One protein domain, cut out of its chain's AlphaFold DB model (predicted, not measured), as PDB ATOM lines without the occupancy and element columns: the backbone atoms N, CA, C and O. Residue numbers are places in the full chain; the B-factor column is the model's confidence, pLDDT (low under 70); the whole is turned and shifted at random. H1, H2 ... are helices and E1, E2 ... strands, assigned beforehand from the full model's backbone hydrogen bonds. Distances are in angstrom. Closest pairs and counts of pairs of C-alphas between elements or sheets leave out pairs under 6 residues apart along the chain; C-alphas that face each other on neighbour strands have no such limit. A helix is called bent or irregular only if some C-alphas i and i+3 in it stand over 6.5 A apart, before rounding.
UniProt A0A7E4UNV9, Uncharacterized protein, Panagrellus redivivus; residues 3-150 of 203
ATOM      1  N   TRP A   3     100.734  34.907  10.627       85.38
ATOM      2  CA  TRP A   3     100.359  35.579  11.873       85.38
ATOM      3  C   TRP A   3     101.535  36.405  12.375       85.38
ATOM      4  O   TRP A   3     102.640  35.879  12.510       85.38
ATOM      5  N   ARG A   4     101.300  37.677  12.708       87.31
ATOM      6  CA  ARG A   4     102.346  38.554  13.246       87.31
ATOM      7  C   ARG A   4     101.869  39.386  14.415       87.31
ATOM      8  O   ARG A   4     100.750  39.891  14.418       87.31
ATOM      9  N   HIS A   5     102.764  39.586  15.372       90.19
ATOM     10  CA  HIS A   5     102.573  40.549  16.445       90.19
ATOM     11  C   HIS A   5     103.206  41.875  16.037       90.19
ATOM     12  O   HIS A   5     104.423  41.983  15.927       90.19
ATOM     13  N   VAL A   6     102.377  42.886  15.805       92.88
ATOM     14  CA  VAL A   6     102.821  44.227  15.402       92.88
ATOM     15  C   VAL A   6     102.210  45.276  16.315       92.88
ATOM     16  O   VAL A   6     101.158  45.064  16.927       92.88
ATOM     17  N   ARG A   7     102.862  46.432  16.432       93.31
ATOM     18  CA  ARG A   7     102.277  47.554  17.165       93.31
ATOM     19  C   ARG A   7     101.272  48.253  16.263       93.31
ATOM     20  O   ARG A   7     101.635  48.768  15.217       93.31
ATOM     21  N   VAL A   8     100.019  48.312  16.692       93.62
ATOM     22  CA  VAL A   8      98.939  49.013  15.992       93.62
ATOM     23  C   VAL A   8      98.587  50.269  16.768       93.62
ATOM     24  O   VAL A   8      98.394  50.230  17.993       93.62
ATOM     25  N   PHE A   9      98.502  51.393  16.066       92.50
ATOM     26  CA  PHE A   9      98.057  52.636  16.672       92.50
ATOM     27  C   PHE A   9      96.543  52.620  16.866       92.50
ATOM     28  O   PHE A   9      95.782  52.368  15.932       92.50
ATOM     29  N   LYS A  10      96.098  52.935  18.083       86.81
ATOM     30  CA  LYS A  10      94.682  53.127  18.383       86.81
ATOM     31  C   LYS A  10      94.436  54.574  18.810       86.81
ATOM     32  O   LYS A  10      94.839  54.931  19.925       86.81
ATOM     33  N   PRO A  11      93.741  55.384  17.992       78.25
ATOM     34  CA  PRO A  11      93.207  56.649  18.466       78.25
ATOM     35  C   PRO A  11      92.121  56.373  19.514       78.25
ATOM     36  O   PRO A  11      91.299  55.462  19.367       78.25
ATOM     37  N   SER A  12      92.141  57.104  20.627       74.88
ATOM     38  CA  SER A  12      91.150  56.945  21.694       74.88
ATOM     39  C   SER A  12      90.927  58.258  22.430       74.88
ATOM     40  O   SER A  12      91.852  59.046  22.604       74.88
ATOM     41  N   LEU A  13      89.700  58.454  22.918       65.75
ATOM     42  CA  LEU A  13      89.278  59.641  23.669       65.75
ATOM     43  C   LEU A  13      90.113  59.890  24.939       65.75
ATOM     44  O   LEU A  13      90.222  61.026  25.379       65.75
ATOM     45  N   PHE A  14      90.730  58.848  25.507       68.00
ATOM     46  CA  PHE A  14      91.570  58.932  26.712       68.00
ATOM     47  C   PHE A  14      93.073  58.895  26.413       68.00
ATOM     48  O   PHE A  14      93.883  58.628  27.300       68.00
ATOM     49  N   GLY A  15      93.448  59.123  25.157       69.38
ATOM     50  CA  GLY A  15      94.835  59.174  24.730       69.38
ATOM     51  C   GLY A  15      95.146  58.182  23.621       69.38
ATOM     52  O   GLY A  15      94.673  57.045  23.572       69.38
ATOM     53  N   ASN A  16      96.005  58.648  22.734       81.31
ATOM     54  CA  ASN A  16      96.514  57.910  21.600       81.31
ATOM     55  C   ASN A  16      97.641  56.977  22.052       81.31
ATOM     56  O   ASN A  16      98.583  57.426  22.709       81.31
ATOM     57  N   LYS A  17      97.563  55.684  21.715       89.69
ATOM     58  CA  LYS A  17      98.618  54.726  22.076       89.69
ATOM     59  C   LYS A  17      98.831  53.634  21.042       89.69
ATOM     60  O   LYS A  17      97.886  53.107  20.459       89.69
ATOM     61  N   TRP A  18     100.093  53.254  20.907       92.75
ATOM     62  CA  TRP A  18     100.519  52.036  20.238       92.75
ATOM     63  C   TRP A  18     100.280  50.840  21.159       92.75
ATOM     64  O   TRP A  18     100.615  50.893  22.345       92.75
ATOM     65  N   LYS A  19      99.688  49.769  20.633       91.94
ATOM     66  CA  LYS A  19      99.503  48.505  21.357       91.94
ATOM     67  C   LYS A  19      99.951  47.345  20.493       91.94
ATOM     68  O   LYS A  19      99.699  47.371  19.294       91.94
ATOM     69  N   PHE A  20     100.542  46.323  21.099       92.19
ATOM     70  CA  PHE A  20     100.752  45.068  20.395       92.19
ATOM     71  C   PHE A  20      99.401  44.443  20.039       92.19
ATOM     72  O   PHE A  20      98.417  44.537  20.781       92.19
ATOM     73  N   ARG A  21      99.313  43.943  18.813       93.81
ATOM     74  CA  ARG A  21      98.137  43.291  18.250       93.81
ATOM     75  C   ARG A  21      98.593  42.196  17.317       93.81
ATOM     76  O   ARG A  21      99.671  42.271  16.729       93.81
ATOM     77  N   THR A  22      97.727  41.212  17.173       93.31
ATOM     78  CA  THR A  22      97.918  40.141  16.214       93.31
ATOM     79  C   THR A  22      97.306  40.559  14.891       93.31
ATOM     80  O   THR A  22      96.156  40.998  14.848       93.31
ATOM     81  N   VAL A  23      98.078  40.437  13.823       93.88
ATOM     82  CA  VAL A  23      97.656  40.723  12.459       93.88
ATOM     83  C   VAL A  23      97.823  39.462  11.627       93.88
ATOM     84  O   VAL A  23      98.852  38.791  11.711       93.88
ATOM     85  N   LEU A  24      96.795  39.139  10.853       92.81
ATOM     86  CA  LEU A  24      96.719  37.963   9.998       92.81
ATOM     87  C   LEU A  24      96.528  38.408   8.552       92.81
ATOM     88  O   LEU A  24      95.664  39.236   8.277       92.81
ATOM     89  N   ILE A  25      97.297  37.823   7.636       92.06
ATOM     90  CA  ILE A  25      96.951  37.818   6.211       92.06
ATOM     91  C   ILE A  25      96.436  36.422   5.861       92.06
ATOM     92  O   ILE A  25      97.159  35.418   5.989       92.06
ATOM     93  N   ASP A  26      95.168  36.353   5.465       87.88
ATOM     94  CA  ASP A  26      94.522  35.108   5.067       87.88
ATOM     95  C   ASP A  26      94.830  34.736   3.600       87.88
ATOM     96  O   ASP A  26      95.499  35.460   2.862       87.88
ATOM     97  N   ALA A  27      94.368  33.558   3.174       83.75
ATOM     98  CA  ALA A  27      94.592  33.074   1.811       83.75
ATOM     99  C   ALA A  27      93.796  33.846   0.742       83.75
ATOM    100  O   ALA A  27      94.099  33.721  -0.442       83.75
ATOM    101  N   ASN A  28      92.793  34.624   1.147       85.44
ATOM    102  CA  ASN A  28      91.952  35.413   0.256       85.44
ATOM    103  C   ASN A  28      92.497  36.833   0.061       85.44
ATOM    104  O   ASN A  28      91.848  37.643  -0.592       85.44
ATOM    105  N   GLY A  29      93.658  37.161   0.640       88.75
ATOM    106  CA  GLY A  29      94.185  38.522   0.608       88.75
ATOM    107  C   GLY A  29      93.451  39.473   1.544       88.75
ATOM    108  O   GLY A  29      93.445  40.679   1.304       88.75
ATOM    109  N   THR A  30      92.855  38.957   2.616       92.50
ATOM    110  CA  THR A  30      92.259  39.762   3.683       92.50
ATOM    111  C   THR A  30      93.267  39.962   4.811       92.50
ATOM    112  O   THR A  30      93.861  39.006   5.313       92.50
ATOM    113  N   LEU A  31      93.461  41.219   5.205       94.12
ATOM    114  CA  LEU A  31      94.226  41.632   6.374       94.12
ATOM    115  C   LEU A  31      93.282  41.797   7.565       94.12
ATOM    116  O   LEU A  31      92.432  42.687   7.568       94.12
ATOM    117  N   GLU A  32      93.469  40.991   8.600       94.75
ATOM    118  CA  GLU A  32      92.665  41.020   9.820       94.75
ATOM    119  C   GLU A  32      93.509  41.435  11.023       94.75
ATOM    120  O   GLU A  32      94.635  40.973  11.204       94.75
ATOM    121  N   VAL A  33      92.963  42.308  11.869       94.19
ATOM    122  CA  VAL A  33      93.610  42.779  13.099       94.19
ATOM    123  C   VAL A  33      92.801  42.301  14.292       94.19
ATOM    124  O   VAL A  33      91.616  42.615  14.398       94.19
ATOM    125  N   PHE A  34      93.442  41.616  15.232       93.19
ATOM    126  CA  PHE A  34      92.808  41.052  16.420       93.19
ATOM    127  C   PHE A  34      93.261  41.746  17.703       93.19
ATOM    128  O   PHE A  34      94.388  42.242  17.811       93.19
ATOM    129  N   SER A  35      92.383  41.781  18.707       89.25
ATOM    130  CA  SER A  35      92.744  42.211  20.056       89.25
ATOM    131  C   SER A  35      93.708  41.228  20.713       89.25
ATOM    132  O   SER A  35      93.586  40.019  20.568       89.25
ATOM    133  N   GLU A  36      94.637  41.772  21.491       74.81
ATOM    134  CA  GLU A  36      95.534  41.006  22.351       74.81
ATOM    135  C   GLU A  36      94.831  40.810  23.704       74.81
ATOM    136  O   GLU A  36      94.944  41.656  24.590       74.81
ATOM    137  N   GLU A  37      93.972  39.791  23.789       72.12
ATOM    138  CA  GLU A  37      93.206  39.384  24.981       72.12
ATOM    139  C   GLU A  37      93.009  37.856  24.939       72.12
ATOM    140  O   GLU A  37      93.031  37.277  23.852       72.12
ATOM    141  N   ASP A  38      92.754  37.213  26.089       71.44
ATOM    142  CA  ASP A  38      92.508  35.756  26.205       71.44
ATOM    143  C   ASP A  38      91.356  35.251  25.308       71.44
ATOM    144  O   ASP A  38      91.222  34.057  25.050       71.44
ATOM    145  N   ASN A  39      90.528  36.176  24.813       78.62
ATOM    146  CA  ASN A  39      89.527  35.945  23.784       78.62
ATOM    147  C   ASN A  39      89.742  36.936  22.617       78.62
ATOM    148  O   ASN A  39      89.278  38.081  22.702       78.62
ATOM    149  N   PRO A  40      90.459  36.542  21.548       85.38
ATOM    150  CA  PRO A  40      90.802  37.442  20.454       85.38
ATOM    151  C   PRO A  40      89.546  37.895  19.703       85.38
ATOM    152  O   PRO A  40      88.809  37.095  19.130       85.38
ATOM    153  N   ARG A  41      89.309  39.209  19.675       90.75
ATOM    154  CA  ARG A  41      88.215  39.841  18.926       90.75
ATOM    155  C   ARG A  41      88.753  40.483  17.661       90.75
ATOM    156  O   ARG A  41      89.755  41.196  17.718       90.75
ATOM    157  N   LEU A  42      88.050  40.292  16.549       93.56
ATOM    158  CA  LEU A  42      88.329  41.000  15.304       93.56
ATOM    159  C   LEU A  42      88.074  42.503  15.499       93.56
ATOM    160  O   LEU A  42      86.980  42.917  15.881       93.56
ATOM    161  N   LEU A  43      89.105  43.313  15.278       92.44
ATOM    162  CA  LEU A  43      89.077  44.770  15.415       92.44
ATOM    163  C   LEU A  43      88.942  45.473  14.065       92.44
ATOM    164  O   LEU A  43      88.300  46.518  13.990       92.44
ATOM    165  N   ALA A  44      89.579  44.931  13.029       93.25
ATOM    166  CA  ALA A  44      89.533  45.448  11.668       93.25
ATOM    167  C   ALA A  44      89.737  44.303  10.671       93.25
ATOM    168  O   ALA A  44      90.437  43.340  10.982       93.25
ATOM    169  N   SER A  45      89.140  44.436   9.490       95.12
ATOM    170  CA  SER A  45      89.301  43.524   8.359       95.12
ATOM    171  C   SER A  45      89.328  44.358   7.079       95.12
ATOM    172  O   SER A  45      88.467  45.223   6.899       95.12
ATOM    173  N   LEU A  46      90.349  44.160   6.247       94.25
ATOM    174  CA  LEU A  46      90.605  44.936   5.032       94.25
ATOM    175  C   LEU A  46      90.945  43.989   3.885       94.25
ATOM    176  O   LEU A  46      91.820  43.138   4.030       94.25
ATOM    177  N   HIS A  47      90.319  44.167   2.726       92.50
ATOM    178  CA  HIS A  47      90.714  43.439   1.527       92.50
ATOM    179  C   HIS A  47      91.934  44.132   0.908       92.50
ATOM    180  O   HIS A  47      91.855  45.291   0.502       92.50
ATOM    181  N   LEU A  48      93.076  43.441   0.835       90.12
ATOM    182  CA  LEU A  48      94.349  44.040   0.416       90.12
ATOM    183  C   LEU A  48      94.292  44.619  -1.000       90.12
ATOM    184  O   LEU A  48      94.889  45.658  -1.240       90.12
ATOM    185  N   VAL A  49      93.556  43.984  -1.916       87.94
ATOM    186  CA  VAL A  49      93.334  44.477  -3.288       87.94
ATOM    187  C   VAL A  49      92.714  45.877  -3.300       87.94
ATOM    188  O   VAL A  49      93.123  46.708  -4.109       87.94
ATOM    189  N   ASP A  50      91.781  46.154  -2.387       88.62
ATOM    190  CA  ASP A  50      91.045  47.422  -2.349       88.62
ATOM    191  C   ASP A  50      91.880  48.560  -1.748       88.62
ATOM    192  O   ASP A  50      91.694  49.725  -2.096       88.62
ATOM    193  N   VAL A  51      92.822  48.226  -0.858       90.25
ATOM    194  CA  VAL A  51      93.633  49.214  -0.126       90.25
ATOM    195  C   VAL A  51      95.074  49.322  -0.614       90.25
ATOM    196  O   VAL A  51      95.769  50.249  -0.209       90.25
ATOM    197  N   LEU A  52      95.540  48.423  -1.491       87.69
ATOM    198  CA  LEU A  52      96.925  48.387  -1.982       87.69
ATOM    199  C   LEU A  52      97.444  49.750  -2.478       87.69
ATOM    200  O   LEU A  52      98.557  50.115  -2.093       87.69
ATOM    201  N   PRO A  53      96.678  50.539  -3.266       86.44
ATOM    202  CA  PRO A  53      97.141  51.844  -3.745       86.44
ATOM    203  C   PRO A  53      97.341  52.871  -2.624       86.44
ATOM    204  O   PRO A  53      98.001  53.890  -2.819       86.44
ATOM    205  N   PHE A  54      96.756  52.615  -1.455       89.50
ATOM    206  CA  PHE A  54      96.731  53.512  -0.308       89.50
ATOM    207  C   PHE A  54      97.646  53.049   0.833       89.50
ATOM    208  O   PHE A  54      97.605  53.621   1.925       89.50
ATOM    209  N   ILE A  55      98.480  52.032   0.596       91.19
ATOM    210  CA  ILE A  55      99.518  51.614   1.536       91.19
ATOM    211  C   ILE A  55     100.750  52.505   1.347       91.19
ATOM    212  O   ILE A  55     101.338  52.575   0.269       91.19
ATOM    213  N   CYS A  56     101.173  53.155   2.425       91.06
ATOM    214  CA  CYS A  56     102.410  53.921   2.512       91.06
ATOM    215  C   CYS A  56     103.346  53.275   3.535       91.06
ATOM    216  O   CYS A  56     102.900  52.739   4.548       91.06
ATOM    217  N   VAL A  57     104.653  53.336   3.281       91.69
ATOM    218  CA  VAL A  57     105.676  52.700   4.121       91.69
ATOM    219  C   VAL A  57     106.814  53.674   4.382       91.69
ATOM    220  O   VAL A  57     107.217  54.425   3.487       91.69
ATOM    221  N   GLY A  58     107.353  53.635   5.597       91.06
ATOM    222  CA  GLY A  58     108.488  54.446   6.003       91.06
ATOM    223  C   GLY A  58     108.207  55.937   5.849       91.06
ATOM    224  O   GLY A  58     107.085  56.392   6.031       91.06
ATOM    225  N   ASN A  59     109.196  56.690   5.372       85.44
ATOM    226  CA  ASN A  59     109.053  58.127   5.095       85.44
ATOM    227  C   ASN A  59     107.947  58.447   4.064       85.44
ATOM    228  O   ASN A  59     107.520  59.590   3.940       85.44
ATOM    229  N   GLY A  60     107.458  57.452   3.311       85.50
ATOM    230  CA  GLY A  60     106.305  57.624   2.430       85.50
ATOM    231  C   GLY A  60     105.009  57.926   3.188       85.50
ATOM    232  O   GLY A  60     104.102  58.521   2.608       85.50
ATOM    233  N   THR A  61     104.909  57.568   4.473       90.00
ATOM    234  CA  THR A  61     103.711  57.839   5.281       90.00
ATOM    235  C   THR A  61     103.467  59.327   5.509       90.00
ATOM    236  O   THR A  61     102.321  59.719   5.693       90.00
ATOM    237  N   ASP A  62     104.503  60.162   5.417       87.12
ATOM    238  CA  ASP A  62     104.381  61.616   5.578       87.12
ATOM    239  C   ASP A  62     103.697  62.299   4.381       87.12
ATOM    240  O   ASP A  62     103.364  63.479   4.439       87.12
ATOM    241  N   SER A  63     103.456  61.555   3.292       84.50
ATOM    242  CA  SER A  63     102.677  62.041   2.147       84.50
ATOM    243  C   SER A  63     101.161  61.971   2.355       84.50
ATOM    244  O   SER A  63     100.419  62.582   1.585       84.50
ATOM    245  N   LEU A  64     100.688  61.251   3.379       87.00
ATOM    246  CA  LEU A  64      99.262  61.148   3.683       87.00
ATOM    247  C   LEU A  64      98.708  62.494   4.182       87.00
ATOM    248  O   LEU A  64      99.372  63.185   4.955       87.00
ATOM    249  N   PRO A  65      97.456  62.856   3.844       87.94
ATOM    250  CA  PRO A  65      96.832  64.109   4.274       87.94
ATOM    251  C   PRO A  65      96.331  64.054   5.733       87.94
ATOM    252  O   PRO A  65      95.329  64.675   6.085       87.94
ATOM    253  N   VAL A  66      97.006  63.288   6.592       89.12
ATOM    254  CA  VAL A  66      96.687  63.118   8.013       89.12
ATOM    255  C   VAL A  66      97.965  63.158   8.844       89.12
ATOM    256  O   VAL A  66      99.032  62.757   8.392       89.12
ATOM    257  N   THR A  67      97.876  63.635  10.085       88.94
ATOM    258  CA  THR A  67      99.043  63.694  10.972       88.94
ATOM    259  C   THR A  67      99.503  62.293  11.372       88.94
ATOM    260  O   THR A  67      98.759  61.558  12.027       88.94
ATOM    261  N   SER A  68     100.755  61.959  11.044       89.81
ATOM    262  CA  SER A  68     101.418  60.733  11.493       89.81
ATOM    263  C   SER A  68     101.408  60.626  13.027       89.81
ATOM    264  O   SER A  68     101.711  61.605  13.723       89.81
ATOM    265  N   PRO A  69     101.078  59.458  13.607       91.69
ATOM    266  CA  PRO A  69     101.132  59.277  15.044       91.69
ATOM    267  C   PRO A  69     102.554  59.437  15.572       91.69
ATOM    268  O   PRO A  69     103.516  58.958  14.975       91.69
ATOM    269  N   LYS A  70     102.687  60.026  16.763       91.69
ATOM    270  CA  LYS A  70     103.978  60.073  17.451       91.69
ATOM    271  C   LYS A  70     104.464  58.649  17.732       91.69
ATOM    272  O   LYS A  70     103.762  57.866  18.378       91.69
ATOM    273  N   LEU A  71     105.664  58.329  17.261       92.31
ATOM    274  CA  LEU A  71     106.278  57.021  17.460       92.31
ATOM    275  C   LEU A  71     106.683  56.811  18.930       92.31
ATOM    276  O   LEU A  71     106.994  57.777  19.635       92.31
ATOM    277  N   PRO A  72     106.667  55.559  19.423       90.25
ATOM    278  CA  PRO A  72     107.264  55.233  20.714       90.25
ATOM    279  C   PRO A  72     108.784  55.447  20.657       90.25
ATOM    280  O   PRO A  72     109.371  55.384  19.584       90.25
ATOM    281  N   THR A  73     109.437  55.632  21.808       85.38
ATOM    282  CA  THR A  73     110.880  55.950  21.905       85.38
ATOM    283  C   THR A  73     111.793  54.984  21.143       85.38
ATOM    284  O   THR A  73     112.847  55.380  20.669       85.38
ATOM    285  N   THR A  74     111.394  53.718  21.025       85.44
ATOM    286  CA  THR A  74     112.163  52.668  20.341       85.44
ATOM    287  C   THR A  74     111.679  52.393  18.915       85.44
ATOM    288  O   THR A  74     112.086  51.399  18.325       85.44
ATOM    289  N   GLY A  75     110.711  53.159  18.406       86.12
ATOM    290  CA  GLY A  75     110.137  52.961  17.078       86.12
ATOM    291  C   GLY A  75     110.935  53.709  16.019       86.12
ATOM    292  O   GLY A  75     111.244  54.882  16.208       86.12
ATOM    293  N   ALA A  76     111.222  53.038  14.909       90.44
ATOM    294  CA  ALA A  76     111.916  53.619  13.767       90.44
ATOM    295  C   ALA A  76     110.904  53.996  12.672       90.44
ATOM    296  O   ALA A  76     109.970  53.229  12.411       90.44
ATOM    297  N   SER A  77     111.042  55.179  12.066       90.88
ATOM    298  CA  SER A  77     110.072  55.686  11.083       90.88
ATOM    299  C   SER A  77     110.038  54.831   9.823       90.88
ATOM    300  O   SER A  77     108.967  54.613   9.269       90.88
ATOM    301  N   GLU A  78     111.173  54.259   9.424       91.75
ATOM    302  CA  GLU A  78     111.308  53.330   8.302       91.75
ATOM    303  C   GLU A  78     110.556  52.002   8.491       91.75
ATOM    304  O   GLU A  78     110.328  51.292   7.514       91.75
ATOM    305  N   CYS A  79     110.151  51.680   9.724       94.44
ATOM    306  CA  CYS A  79     109.389  50.478  10.075       94.44
ATOM    307  C   CYS A  79     107.877  50.743  10.202       94.44
ATOM    308  O   CYS A  79     107.129  49.868  10.654       94.44
ATOM    309  N   VAL A  80     107.421  51.953   9.865       95.31
ATOM    310  CA  VAL A  80     106.010  52.344   9.929       95.31
ATOM    311  C   VAL A  80     105.314  52.003   8.619       95.31
ATOM    312  O   VAL A  80     105.845  52.227   7.531       95.31
ATOM    313  N   VAL A  81     104.089  51.502   8.728       95.38
ATOM    314  CA  VAL A  81     103.169  51.319   7.609       95.38
ATOM    315  C   VAL A  81     101.874  52.044   7.925       95.38
ATOM    316  O   VAL A  81     101.339  51.930   9.028       95.38
ATOM    317  N   ALA A  82     101.354  52.760   6.942       95.19
ATOM    318  CA  ALA A  82     100.046  53.378   6.992       95.19
ATOM    319  C   ALA A  82      99.183  52.797   5.873       95.19
ATOM    320  O   ALA A  82      99.588  52.802   4.714       95.19
ATOM    321  N   ILE A  83      98.007  52.283   6.222       94.94
ATOM    322  CA  ILE A  83      97.046  51.718   5.273       94.94
ATOM    323  C   ILE A  83      95.790  52.569   5.346       94.94
ATOM    324  O   ILE A  83      95.091  52.536   6.362       94.94
ATOM    325  N   ALA A  84      95.521  53.350   4.305       93.06
ATOM    326  CA  ALA A  84      94.284  54.111   4.230       93.06
ATOM    327  C   ALA A  84      93.178  53.300   3.540       93.06
ATOM    328  O   ALA A  84      93.447  52.530   2.621       93.06
ATOM    329  N   ASN A  85      91.929  53.487   3.964       91.38
ATOM    330  CA  ASN A  85      90.794  52.788   3.344       91.38
ATOM    331  C   ASN A  85      90.352  53.417   2.015       91.38
ATOM    332  O   ASN A  85      89.643  52.781   1.241       91.38
ATOM    333  N   ASP A  86      90.734  54.669   1.766       88.19
ATOM    334  CA  ASP A  86      90.354  55.425   0.579       88.19
ATOM    335  C   ASP A  86      91.370  56.537   0.260       88.19
ATOM    336  O   ASP A  86      92.242  56.875   1.065       88.19
ATOM    337  N   ALA A  87      91.199  57.156  -0.911       83.62
ATOM    338  CA  ALA A  87      92.012  58.269  -1.404       83.62
ATOM    339  C   ALA A  87      91.832  59.593  -0.633       83.62
ATOM    340  O   ALA A  87      92.474  60.583  -0.960       83.62
ATOM    341  N   THR A  88      90.962  59.652   0.375       86.19
ATOM    342  CA  THR A  88      90.846  60.809   1.281       86.19
ATOM    343  C   THR A  88      91.530  60.566   2.623       86.19
ATOM    344  O   THR A  88      91.612  61.481   3.440       86.19
ATOM    345  N   ALA A  89      92.026  59.346   2.850       87.81
ATOM    346  CA  ALA A  89      92.595  58.895   4.109       87.81
ATOM    347  C   ALA A  89      91.652  59.111   5.303       87.81
ATOM    348  O   ALA A  89      92.093  59.431   6.408       87.81
ATOM    349  N   SER A  90      90.347  58.904   5.086       87.62
ATOM    350  CA  SER A  90      89.313  59.099   6.114       87.62
ATOM    351  C   SER A  90      89.529  58.206   7.344       87.62
ATOM    352  O   SER A  90      89.250  58.597   8.481       87.62
ATOM    353  N   ASN A  91      90.069  57.009   7.115       91.12
ATOM    354  CA  ASN A  91      90.497  56.063   8.127       91.12
ATOM    355  C   ASN A  91      91.862  55.497   7.730       91.12
ATOM    356  O   ASN A  91      92.026  55.017   6.606       91.12
ATOM    357  N   VAL A  92      92.827  55.572   8.650       94.44
ATOM    358  CA  VAL A  92      94.185  55.064   8.444       94.44
ATOM    359  C   VAL A  92      94.548  54.095   9.557       94.44
ATOM    360  O   VAL A  92      94.552  54.440  10.743       94.44
ATOM    361  N   HIS A  93      94.906  52.884   9.153       95.00
ATOM    362  CA  HIS A  93      95.439  51.850  10.018       95.00
ATOM    363  C   HIS A  93      96.962  51.970  10.050       95.00
ATOM    364  O   HIS A  93      97.638  51.700   9.058       95.00
ATOM    365  N   TRP A  94      97.505  52.383  11.196       95.81
ATOM    366  CA  TRP A  94      98.947  52.518  11.381       95.81
ATOM    367  C   TRP A  94      99.520  51.286  12.066       95.81
ATOM    368  O   TRP A  94      99.077  50.908  13.158       95.81
ATOM    369  N   LEU A  95     100.536  50.705  11.440       96.00
ATOM    370  CA  LEU A  95     101.291  49.559  11.922       96.00
ATOM    371  C   LEU A  95     102.750  49.979  12.123       96.00
ATOM    372  O   LEU A  95     103.297  50.760  11.349       96.00
ATOM    373  N   LEU A  96     103.383  49.452  13.161       96.12
ATOM    374  CA  LEU A  96     104.797  49.639  13.448       96.12
ATOM    375  C   LEU A  96     105.428  48.269  13.706       96.12
ATOM    376  O   LEU A  96     105.041  47.563  14.647       96.12
ATOM    377  N   PHE A  97     106.392  47.920  12.859       94.94
ATOM    378  CA  PHE A  97     107.157  46.676  12.925       94.94
ATOM    379  C   PHE A  97     108.368  46.819  13.852       94.94
ATOM    380  O   PHE A  97     108.850  47.931  14.090       94.94
ATOM    381  N   GLY A  98     108.842  45.699  14.406       92.75
ATOM    382  CA  GLY A  98     109.987  45.686  15.315       92.75
ATOM    383  C   GLY A  98     111.314  45.922  14.594       92.75
ATOM    384  O   GLY A  98     112.240  46.479  15.179       92.75
ATOM    385  N   SER A  99     111.392  45.544  13.317       92.50
ATOM    386  CA  SER A  99     112.570  45.743  12.475       92.50
ATOM    387  C   SER A  99     112.208  45.930  11.000       92.50
ATOM    388  O   SER A  99     111.105  45.599  10.562       92.50
ATOM    389  N   HIS A 100     113.171  46.425  10.220       89.75
ATOM    390  CA  HIS A 100     113.016  46.555   8.773       89.75
ATOM    391  C   HIS A 100     112.861  45.189   8.086       89.75
ATOM    392  O   HIS A 100     112.032  45.046   7.197       89.75
ATOM    393  N   SER A 101     113.585  44.163   8.554       90.44
ATOM    394  CA  SER A 101     113.466  42.793   8.031       90.44
ATOM    395  C   SER A 101     112.057  42.231   8.231       90.44
ATOM    396  O   SER A 101     111.490  41.649   7.313       90.44
ATOM    397  N   GLU A 102     111.457  42.440   9.409       90.44
ATOM    398  CA  GLU A 102     110.073  42.022   9.657       90.44
ATOM    399  C   GLU A 102     109.090  42.729   8.718       90.44
ATOM    400  O   GLU A 102     108.149  42.107   8.226       90.44
ATOM    401  N   LEU A 103     109.297  44.019   8.455       91.69
ATOM    402  CA  LEU A 103     108.485  44.777   7.510       91.69
ATOM    403  C   LEU A 103     108.624  44.232   6.078       91.69
ATOM    404  O   LEU A 103     107.612  43.998   5.418       91.69
ATOM    405  N   GLU A 104     109.845  43.998   5.596       88.56
ATOM    406  CA  GLU A 104     110.088  43.447   4.254       88.56
ATOM    407  C   GLU A 104     109.450  42.064   4.080       88.56
ATOM    408  O   GLU A 104     108.753  41.806   3.090       88.56
ATOM    409  N   ASP A 105     109.601  41.190   5.072       88.19
ATOM    410  CA  ASP A 105     108.967  39.874   5.055       88.19
ATOM    411  C   ASP A 105     107.434  39.992   4.998       88.19
ATOM    412  O   ASP A 105     106.765  39.199   4.335       88.19
ATOM    413  N   TRP A 106     106.850  40.988   5.673       89.88
ATOM    414  CA  TRP A 106     105.402  41.213   5.659       89.88
ATOM    415  C   TRP A 106     104.913  41.764   4.313       89.88
ATOM    416  O   TRP A 106     103.907  41.290   3.778       89.88
ATOM    417  N   LEU A 107     105.649  42.705   3.718       88.50
ATOM    418  CA  LEU A 107     105.361  43.232   2.380       88.50
ATOM    419  C   LEU A 107     105.428  42.140   1.308       88.50
ATOM    420  O   LEU A 107     104.596  42.111   0.397       88.50
ATOM    421  N   SER A 108     106.377  41.213   1.446       85.06
ATOM    422  CA  SER A 108     106.452  40.027   0.592       85.06
ATOM    423  C   SER A 108     105.172  39.197   0.691       85.06
ATOM    424  O   SER A 108     104.629  38.790  -0.330       85.06
ATOM    425  N   ASN A 109     104.624  39.005   1.890       85.00
ATOM    426  CA  ASN A 109     103.390  38.238   2.068       85.00
ATOM    427  C   ASN A 109     102.153  38.939   1.489       85.00
ATOM    428  O   ASN A 109     101.311  38.266   0.891       85.00
ATOM    429  N   ILE A 110     102.073  40.272   1.565       87.00
ATOM    430  CA  ILE A 110     101.015  41.037   0.878       87.00
ATOM    431  C   ILE A 110     101.047  40.787  -0.627       87.00
ATOM    432  O   ILE A 110     100.005  40.526  -1.227       87.00
ATOM    433  N   TYR A 111     102.230  40.847  -1.241       82.88
ATOM    434  CA  TYR A 111     102.381  40.619  -2.681       82.88
ATOM    435  C   TYR A 111     101.768  39.299  -3.128       82.88
ATOM    436  O   TYR A 111     101.042  39.228  -4.121       82.88
ATOM    437  N   LEU A 112     102.087  38.252  -2.374       82.38
ATOM    438  CA  LEU A 112     101.697  36.887  -2.674       82.38
ATOM    439  C   LEU A 112     100.201  36.705  -2.510       82.38
ATOM    440  O   LEU A 112      99.561  36.114  -3.380       82.38
ATOM    441  N   ALA A 113      99.649  37.283  -1.444       83.31
ATOM    442  CA  ALA A 113      98.224  37.251  -1.181       83.31
ATOM    443  C   ALA A 113      97.426  37.980  -2.280       83.31
ATOM    444  O   ALA A 113      96.439  37.446  -2.776       83.31
ATOM    445  N   VAL A 114      97.887  39.150  -2.734       81.75
ATOM    446  CA  VAL A 114      97.189  39.954  -3.757       81.75
ATOM    447  C   VAL A 114      97.294  39.357  -5.161       81.75
ATOM    448  O   VAL A 114      96.344  39.420  -5.939       81.75
ATOM    449  N   ARG A 115      98.449  38.800  -5.534       75.00
ATOM    450  CA  ARG A 115      98.658  38.269  -6.890       75.00
ATOM    451  C   ARG A 115      98.150  36.834  -7.064       75.00
ATOM    452  O   ARG A 115      98.259  36.305  -8.168       75.00
ATOM    453  N   GLY A 116      97.643  36.199  -6.003       64.38
ATOM    454  CA  GLY A 116      97.230  34.793  -6.024       64.38
ATOM    455  C   GLY A 116      98.361  33.840  -6.428       64.38
ATOM    456  O   GLY A 116      98.102  32.717  -6.856       64.38
ATOM    457  N   TYR A 117      99.618  34.291  -6.347       47.62
ATOM    458  CA  TYR A 117     100.764  33.484  -6.731       47.62
ATOM    459  C   TYR A 117     101.078  32.528  -5.578       47.62
ATOM    460  O   TYR A 117     101.460  32.995  -4.500       47.62
ATOM    461  N   PRO A 118     101.043  31.196  -5.777       46.12
ATOM    462  CA  PRO A 118     101.948  30.369  -5.005       46.12
ATOM    463  C   PRO A 118     103.349  30.887  -5.342       46.12
ATOM    464  O   PRO A 118     103.681  31.011  -6.524       46.12
ATOM    465  N   VAL A 119     104.166  31.238  -4.343       45.97
ATOM    466  CA  VAL A 119     105.599  31.468  -4.573       45.97
ATOM    467  C   VAL A 119     106.133  30.169  -5.153       45.97
ATOM    468  O   VAL A 119     106.475  29.237  -4.427       45.97
ATOM    469  N   ALA A 120     106.171  30.055  -6.476       40.91
ATOM    470  CA  ALA A 120     106.987  29.047  -7.103       40.91
ATOM    471  C   ALA A 120     108.396  29.343  -6.588       40.91
ATOM    472  O   ALA A 120     108.882  30.463  -6.753       40.91
ATOM    473  N   ALA A 121     108.999  28.363  -5.915       46.03
ATOM    474  CA  ALA A 121     110.209  28.440  -5.092       46.03
ATOM    475  C   ALA A 121     111.500  28.899  -5.820       46.03
ATOM    476  O   ALA A 121     112.607  28.557  -5.416       46.03
ATOM    477  N   LYS A 122     111.382  29.624  -6.937       42.34
ATOM    478  CA  LYS A 122     112.459  30.050  -7.833       42.34
ATOM    479  C   LYS A 122     112.530  31.562  -8.071       42.34
ATOM    480  O   LYS A 122     113.519  32.004  -8.651       42.34
ATOM    481  N   GLN A 123     111.549  32.363  -7.645       44.59
ATOM    482  CA  GLN A 123     111.713  33.823  -7.642       44.59
ATOM    483  C   GLN A 123     112.556  34.228  -6.435       44.59
ATOM    484  O   GLN A 123     112.272  33.817  -5.310       44.59
ATOM    485  N   ARG A 124     113.619  35.011  -6.660       51.62
ATOM    486  CA  ARG A 124     114.411  35.537  -5.546       51.62
ATOM    487  C   ARG A 124     113.503  36.488  -4.756       51.62
ATOM    488  O   ARG A 124     112.893  37.352  -5.387       51.62
ATOM    489  N   PRO A 125     113.436  36.385  -3.419       46.69
ATOM    490  CA  PRO A 125     112.596  37.251  -2.582       46.69
ATOM    491  C   PRO A 125     112.721  38.750  -2.920       46.69
ATOM    492  O   PRO A 125     111.729  39.474  -2.950       46.69
ATOM    493  N   GLY A 126     113.923  39.194  -3.309       51.47
ATOM    494  CA  GLY A 126     114.198  40.575  -3.718       51.47
ATOM    495  C   GLY A 126     113.454  41.083  -4.964       51.47
ATOM    496  O   GLY A 126     113.215  42.284  -5.062       51.47
ATOM    497  N   ASP A 127     113.057  40.226  -5.909       52.84
ATOM    498  CA  ASP A 127     112.382  40.664  -7.145       52.84
ATOM    499  C   ASP A 127     110.877  40.911  -6.922       52.84
ATOM    500  O   ASP A 127     110.302  41.872  -7.448       52.84
ATOM    501  N   ALA A 128     110.251  40.086  -6.075       53.78
ATOM    502  CA  ALA A 128     108.881  40.294  -5.609       53.78
ATOM    503  C   ALA A 128     108.786  41.583  -4.776       53.78
ATOM    504  O   ALA A 128     107.950  42.444  -5.059       53.78
ATOM    505  N   LEU A 129     109.725  41.771  -3.842       56.22
ATOM    506  CA  LEU A 129     109.858  42.987  -3.035       56.22
ATOM    507  C   LEU A 129     109.988  44.249  -3.885       56.22
ATOM    508  O   LEU A 129     109.296  45.230  -3.633       56.22
ATOM    509  N   ARG A 130     110.827  44.232  -4.927       59.44
ATOM    510  CA  ARG A 130     110.976  45.375  -5.841       59.44
ATOM    511  C   ARG A 130     109.667  45.742  -6.527       59.44
ATOM    512  O   ARG A 130     109.382  46.924  -6.666       59.44
ATOM    513  N   THR A 131     108.872  44.753  -6.923       59.28
ATOM    514  CA  THR A 131     107.578  44.993  -7.575       59.28
ATOM    515  C   THR A 131     106.584  45.626  -6.604       59.28
ATOM    516  O   THR A 131     105.976  46.639  -6.936       59.28
ATOM    517  N   VAL A 132     106.476  45.095  -5.381       62.53
ATOM    518  CA  VAL A 132     105.647  45.692  -4.317       62.53
ATOM    519  C   VAL A 132     106.105  47.103  -4.010       62.53
ATOM    520  O   VAL A 132     105.298  48.019  -3.982       62.53
ATOM    521  N   LEU A 133     107.407  47.301  -3.816       63.69
ATOM    522  CA  LEU A 133     107.976  48.606  -3.516       63.69
ATOM    523  C   LEU A 133     107.729  49.605  -4.645       63.69
ATOM    524  O   LEU A 133     107.549  50.781  -4.359       63.69
ATOM    525  N   VAL A 134     107.705  49.177  -5.911       62.38
ATOM    526  CA  VAL A 134     107.315  50.042  -7.032       62.38
ATOM    527  C   VAL A 134     105.839  50.428  -6.928       62.38
ATOM    528  O   VAL A 134     105.551  51.618  -6.973       62.38
ATOM    529  N   GLU A 135     104.928  49.478  -6.712       61.03
ATOM    530  CA  GLU A 135     103.489  49.756  -6.541       61.03
ATOM    531  C   GLU A 135     103.222  50.667  -5.326       61.03
ATOM    532  O   GLU A 135     102.499  51.656  -5.424       61.03
ATOM    533  N   LEU A 136     103.899  50.425  -4.201       64.19
ATOM    534  CA  LEU A 136     103.829  51.272  -3.005       64.19
ATOM    535  C   LEU A 136     104.430  52.663  -3.241       64.19
ATOM    536  O   LEU A 136     103.909  53.664  -2.752       64.19
ATOM    537  N   ARG A 137     105.523  52.764  -4.009       60.94
ATOM    538  CA  ARG A 137     106.102  54.058  -4.407       60.94
ATOM    539  C   ARG A 137     105.180  54.823  -5.349       60.94
ATOM    540  O   ARG A 137     105.153  56.051  -5.265       60.94
ATOM    541  N   LEU A 138     104.441  54.128  -6.213       59.12
ATOM    542  CA  LEU A 138     103.390  54.720  -7.036       59.12
ATOM    543  C   LEU A 138     102.227  55.208  -6.163       59.12
ATOM    544  O   LEU A 138     101.778  56.329  -6.373       59.12
ATOM    545  N   GLY A 139     101.829  54.461  -5.129       58.91
ATOM    546  CA  GLY A 139     100.869  54.916  -4.112       58.91
ATOM    547  C   GLY A 139     101.333  56.180  -3.371       58.91
ATOM    548  O   GLY A 139     100.609  57.170  -3.290       58.91
ATOM    549  N   ALA A 140     102.592  56.228  -2.930       60.06
ATOM    550  CA  ALA A 140     103.167  57.442  -2.339       60.06
ATOM    551  C   ALA A 140     103.248  58.610  -3.349       60.06
ATOM    552  O   ALA A 140     103.073  59.774  -2.993       60.06
ATOM    553  N   ALA A 141     103.516  58.329  -4.631       59.88
ATOM    554  CA  ALA A 141     103.490  59.339  -5.689       59.88
ATOM    555  C   ALA A 141     102.071  59.848  -5.986       59.88
ATOM    556  O   ALA A 141     101.903  61.036  -6.251       59.88
ATOM    557  N   PHE A 142     101.065  58.980  -5.892       64.06
ATOM    558  CA  PHE A 142      99.654  59.330  -6.006       64.06
ATOM    559  C   PHE A 142      99.255  60.356  -4.939       64.06
ATOM    560  O   PHE A 142      98.728  61.414  -5.288       64.06
ATOM    561  N   TRP A 143      99.624  60.127  -3.674       55.72
ATOM    562  CA  TRP A 143      99.388  61.098  -2.600       55.72
ATOM    563  C   TRP A 143     100.121  62.425  -2.823       55.72
ATOM    564  O   TRP A 143      99.523  63.492  -2.681       55.72
ATOM    565  N   ARG A 144     101.378  62.387  -3.289       59.16
ATOM    566  CA  ARG A 144     102.124  63.605  -3.663       59.16
ATOM    567  C   ARG A 144     101.451  64.417  -4.775       59.16
ATOM    568  O   ARG A 144     101.582  65.637  -4.785       59.16
ATOM    569  N   GLY A 145     100.750  63.765  -5.704       58.41
ATOM    570  CA  GLY A 145     100.039  64.425  -6.804       58.41
ATOM    571  C   GLY A 145      98.660  64.979  -6.431       58.41
ATOM    572  O   GLY A 145      98.171  65.881  -7.108       58.41
ATOM    573  N   GLN A 146      98.031  64.460  -5.372       54.69
ATOM    574  CA  GLN A 146      96.702  64.895  -4.926       54.69
ATOM    575  C   GLN A 146      96.718  66.046  -3.916       54.69
ATOM    576  O   GLN A 146      95.705  66.731  -3.801       54.69
ATOM    577  N   VAL A 147      97.823  66.282  -3.199       45.16
ATOM    578  CA  VAL A 147      97.942  67.390  -2.235       45.16
ATOM    579  C   VAL A 147      98.401  68.667  -2.960       45.16
ATOM    580  O   VAL A 147      99.574  68.765  -3.339       45.16
ATOM    581  N   PRO A 148      97.534  69.682  -3.158       38.72
ATOM    582  CA  PRO A 148      97.947  70.940  -3.774       38.72
ATOM    583  C   PRO A 148      98.947  71.655  -2.852       38.72
ATOM    584  O   PRO A 148      98.633  71.924  -1.695       38.72
ATOM    585  N   GLY A 149     100.146  71.972  -3.355       47.44
ATOM    586  CA  GLY A 149     101.167  72.743  -2.626       47.44
ATOM    587  C   GLY A 149     102.349  71.945  -2.052       47.44
ATOM    588  O   GLY A 149     103.267  72.550  -1.500       47.44
ATOM    589  N   MET A 150     102.400  70.617  -2.214       40.34
ATOM    590  CA  MET A 150     103.538  69.807  -1.737       40.34
ATOM    591  C   MET A 150     104.850  70.140  -2.483       40.34
ATOM    592  O   MET A 150     105.922  70.176  -1.879       40.34
TER     593      MET A 150
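AT A GLANCE: This is residues 3 to 150 of the 203 residues of an uncharacterized protein of Panagrellus redivivus (UniProt A0A7E4UNV9). One long antiparallel sheet, curled like part of a barrel and folded at E2, has H3 packed on it near strands of both its leaves and H1 packed at E6 and E3. The long helix H4 runs past the edge strand E5 and packs on H1, H2 and H3. The printed part has 148 residues with seven named strands and four named helices, along the chain E1 E2 E3 E4 H1 E5 H2 E6 E7 H3 H4. The sheet's order is E4 E3 E2 E1 E7 E6 E5, and the class is mixed, helices and strands. The whole is compact, with a radius of gyration of the C-alphas of 15.1 A and spans of 49 by 48 by 28 A.

HOW THE PARTS SIT: E1, residues 3 to 10, E2, residues 17 to 25, E3, residues 30 to 34, and E4, residues 42 to 47, form a meander, each strand the antiparallel neighbour of the one before. E7, residues 92 to 96, E6, residues 80 to 84, and E5, residues 55 to 57, continue the sheet from E1. It is a folded sheet, bent back on itself: E4 and E3 face E1, E7, E6 and E5, with E2 as the hinge. E2 bends by 59 degrees at residue 20, and E1 by 57 degrees at residue 7. Within hydrogen-bond range are N 31 and O 46 at 2.8 A for E3 and E4, N 32 and O 24 at 2.8 A for E3 and E2, N 8 and O 19 at 2.8 A for E1 and E2, N 96 and O 7 at 2.8 A for E7 and E1, N 95 and O 81 at 2.8 A for E7 and E6, and N 56 and O 82 at 2.8 A for E5 and E6. H3, residues 100 to 115, is on the sheet at a height of 9.0 A; its closest C-alphas to E2 are Ile 110 and Ile 25, 7.4 A apart. H1, residues 48 to 54, is irregular, with C-alphas 50 and 53 7.7 A apart; it touches H3 at Val 49 and Val 114, whose C-alphas, the closest, are 6.0 A apart. H2, residues 58 to 63, is on the opposite face from H3. H4, residues 125 to 146, only grazes the sheet with residues 133 to 143. With residues 125 to 132 alone it touches H3, about perpendicular at 86 degrees, the closest C-alphas being Leu 129 and Ser 108, 5.8 A apart. It touches H2 at a shallow tilt of 20 degrees, the same way, the closest C-alphas being Ala 140 and Gly 60, 5.7 A apart. Every O i to N i+4 pair is within range in H3 and H4; H1 has 1 of 3, with 2 of 4 O i to N i+3 pairs, and H2 has 0 of 2, with 3 of 3.

IN THESE COORDINATES: E1 begins at C-alpha 3, (100.359, 35.579, 11.873), and is 19.6 A long; E2 is 23.2 A long. H3 measures 22.8 A. H4 runs 32.0 A, from C-alpha 125 at (112.596, 37.251, -2.582) to C-alpha 146 at (96.702, 64.895, -4.926).

THE WHOLE: The two C-alphas farthest apart are those of Phe 14 and Lys 122, at 49.6 A. The printed part has no cut. The link from H2 to E6, residues 64 to 79, is long. Mean pLDDT of the printed part is 80.4, and residues 13 to 15 and 116 to 150 are under 70.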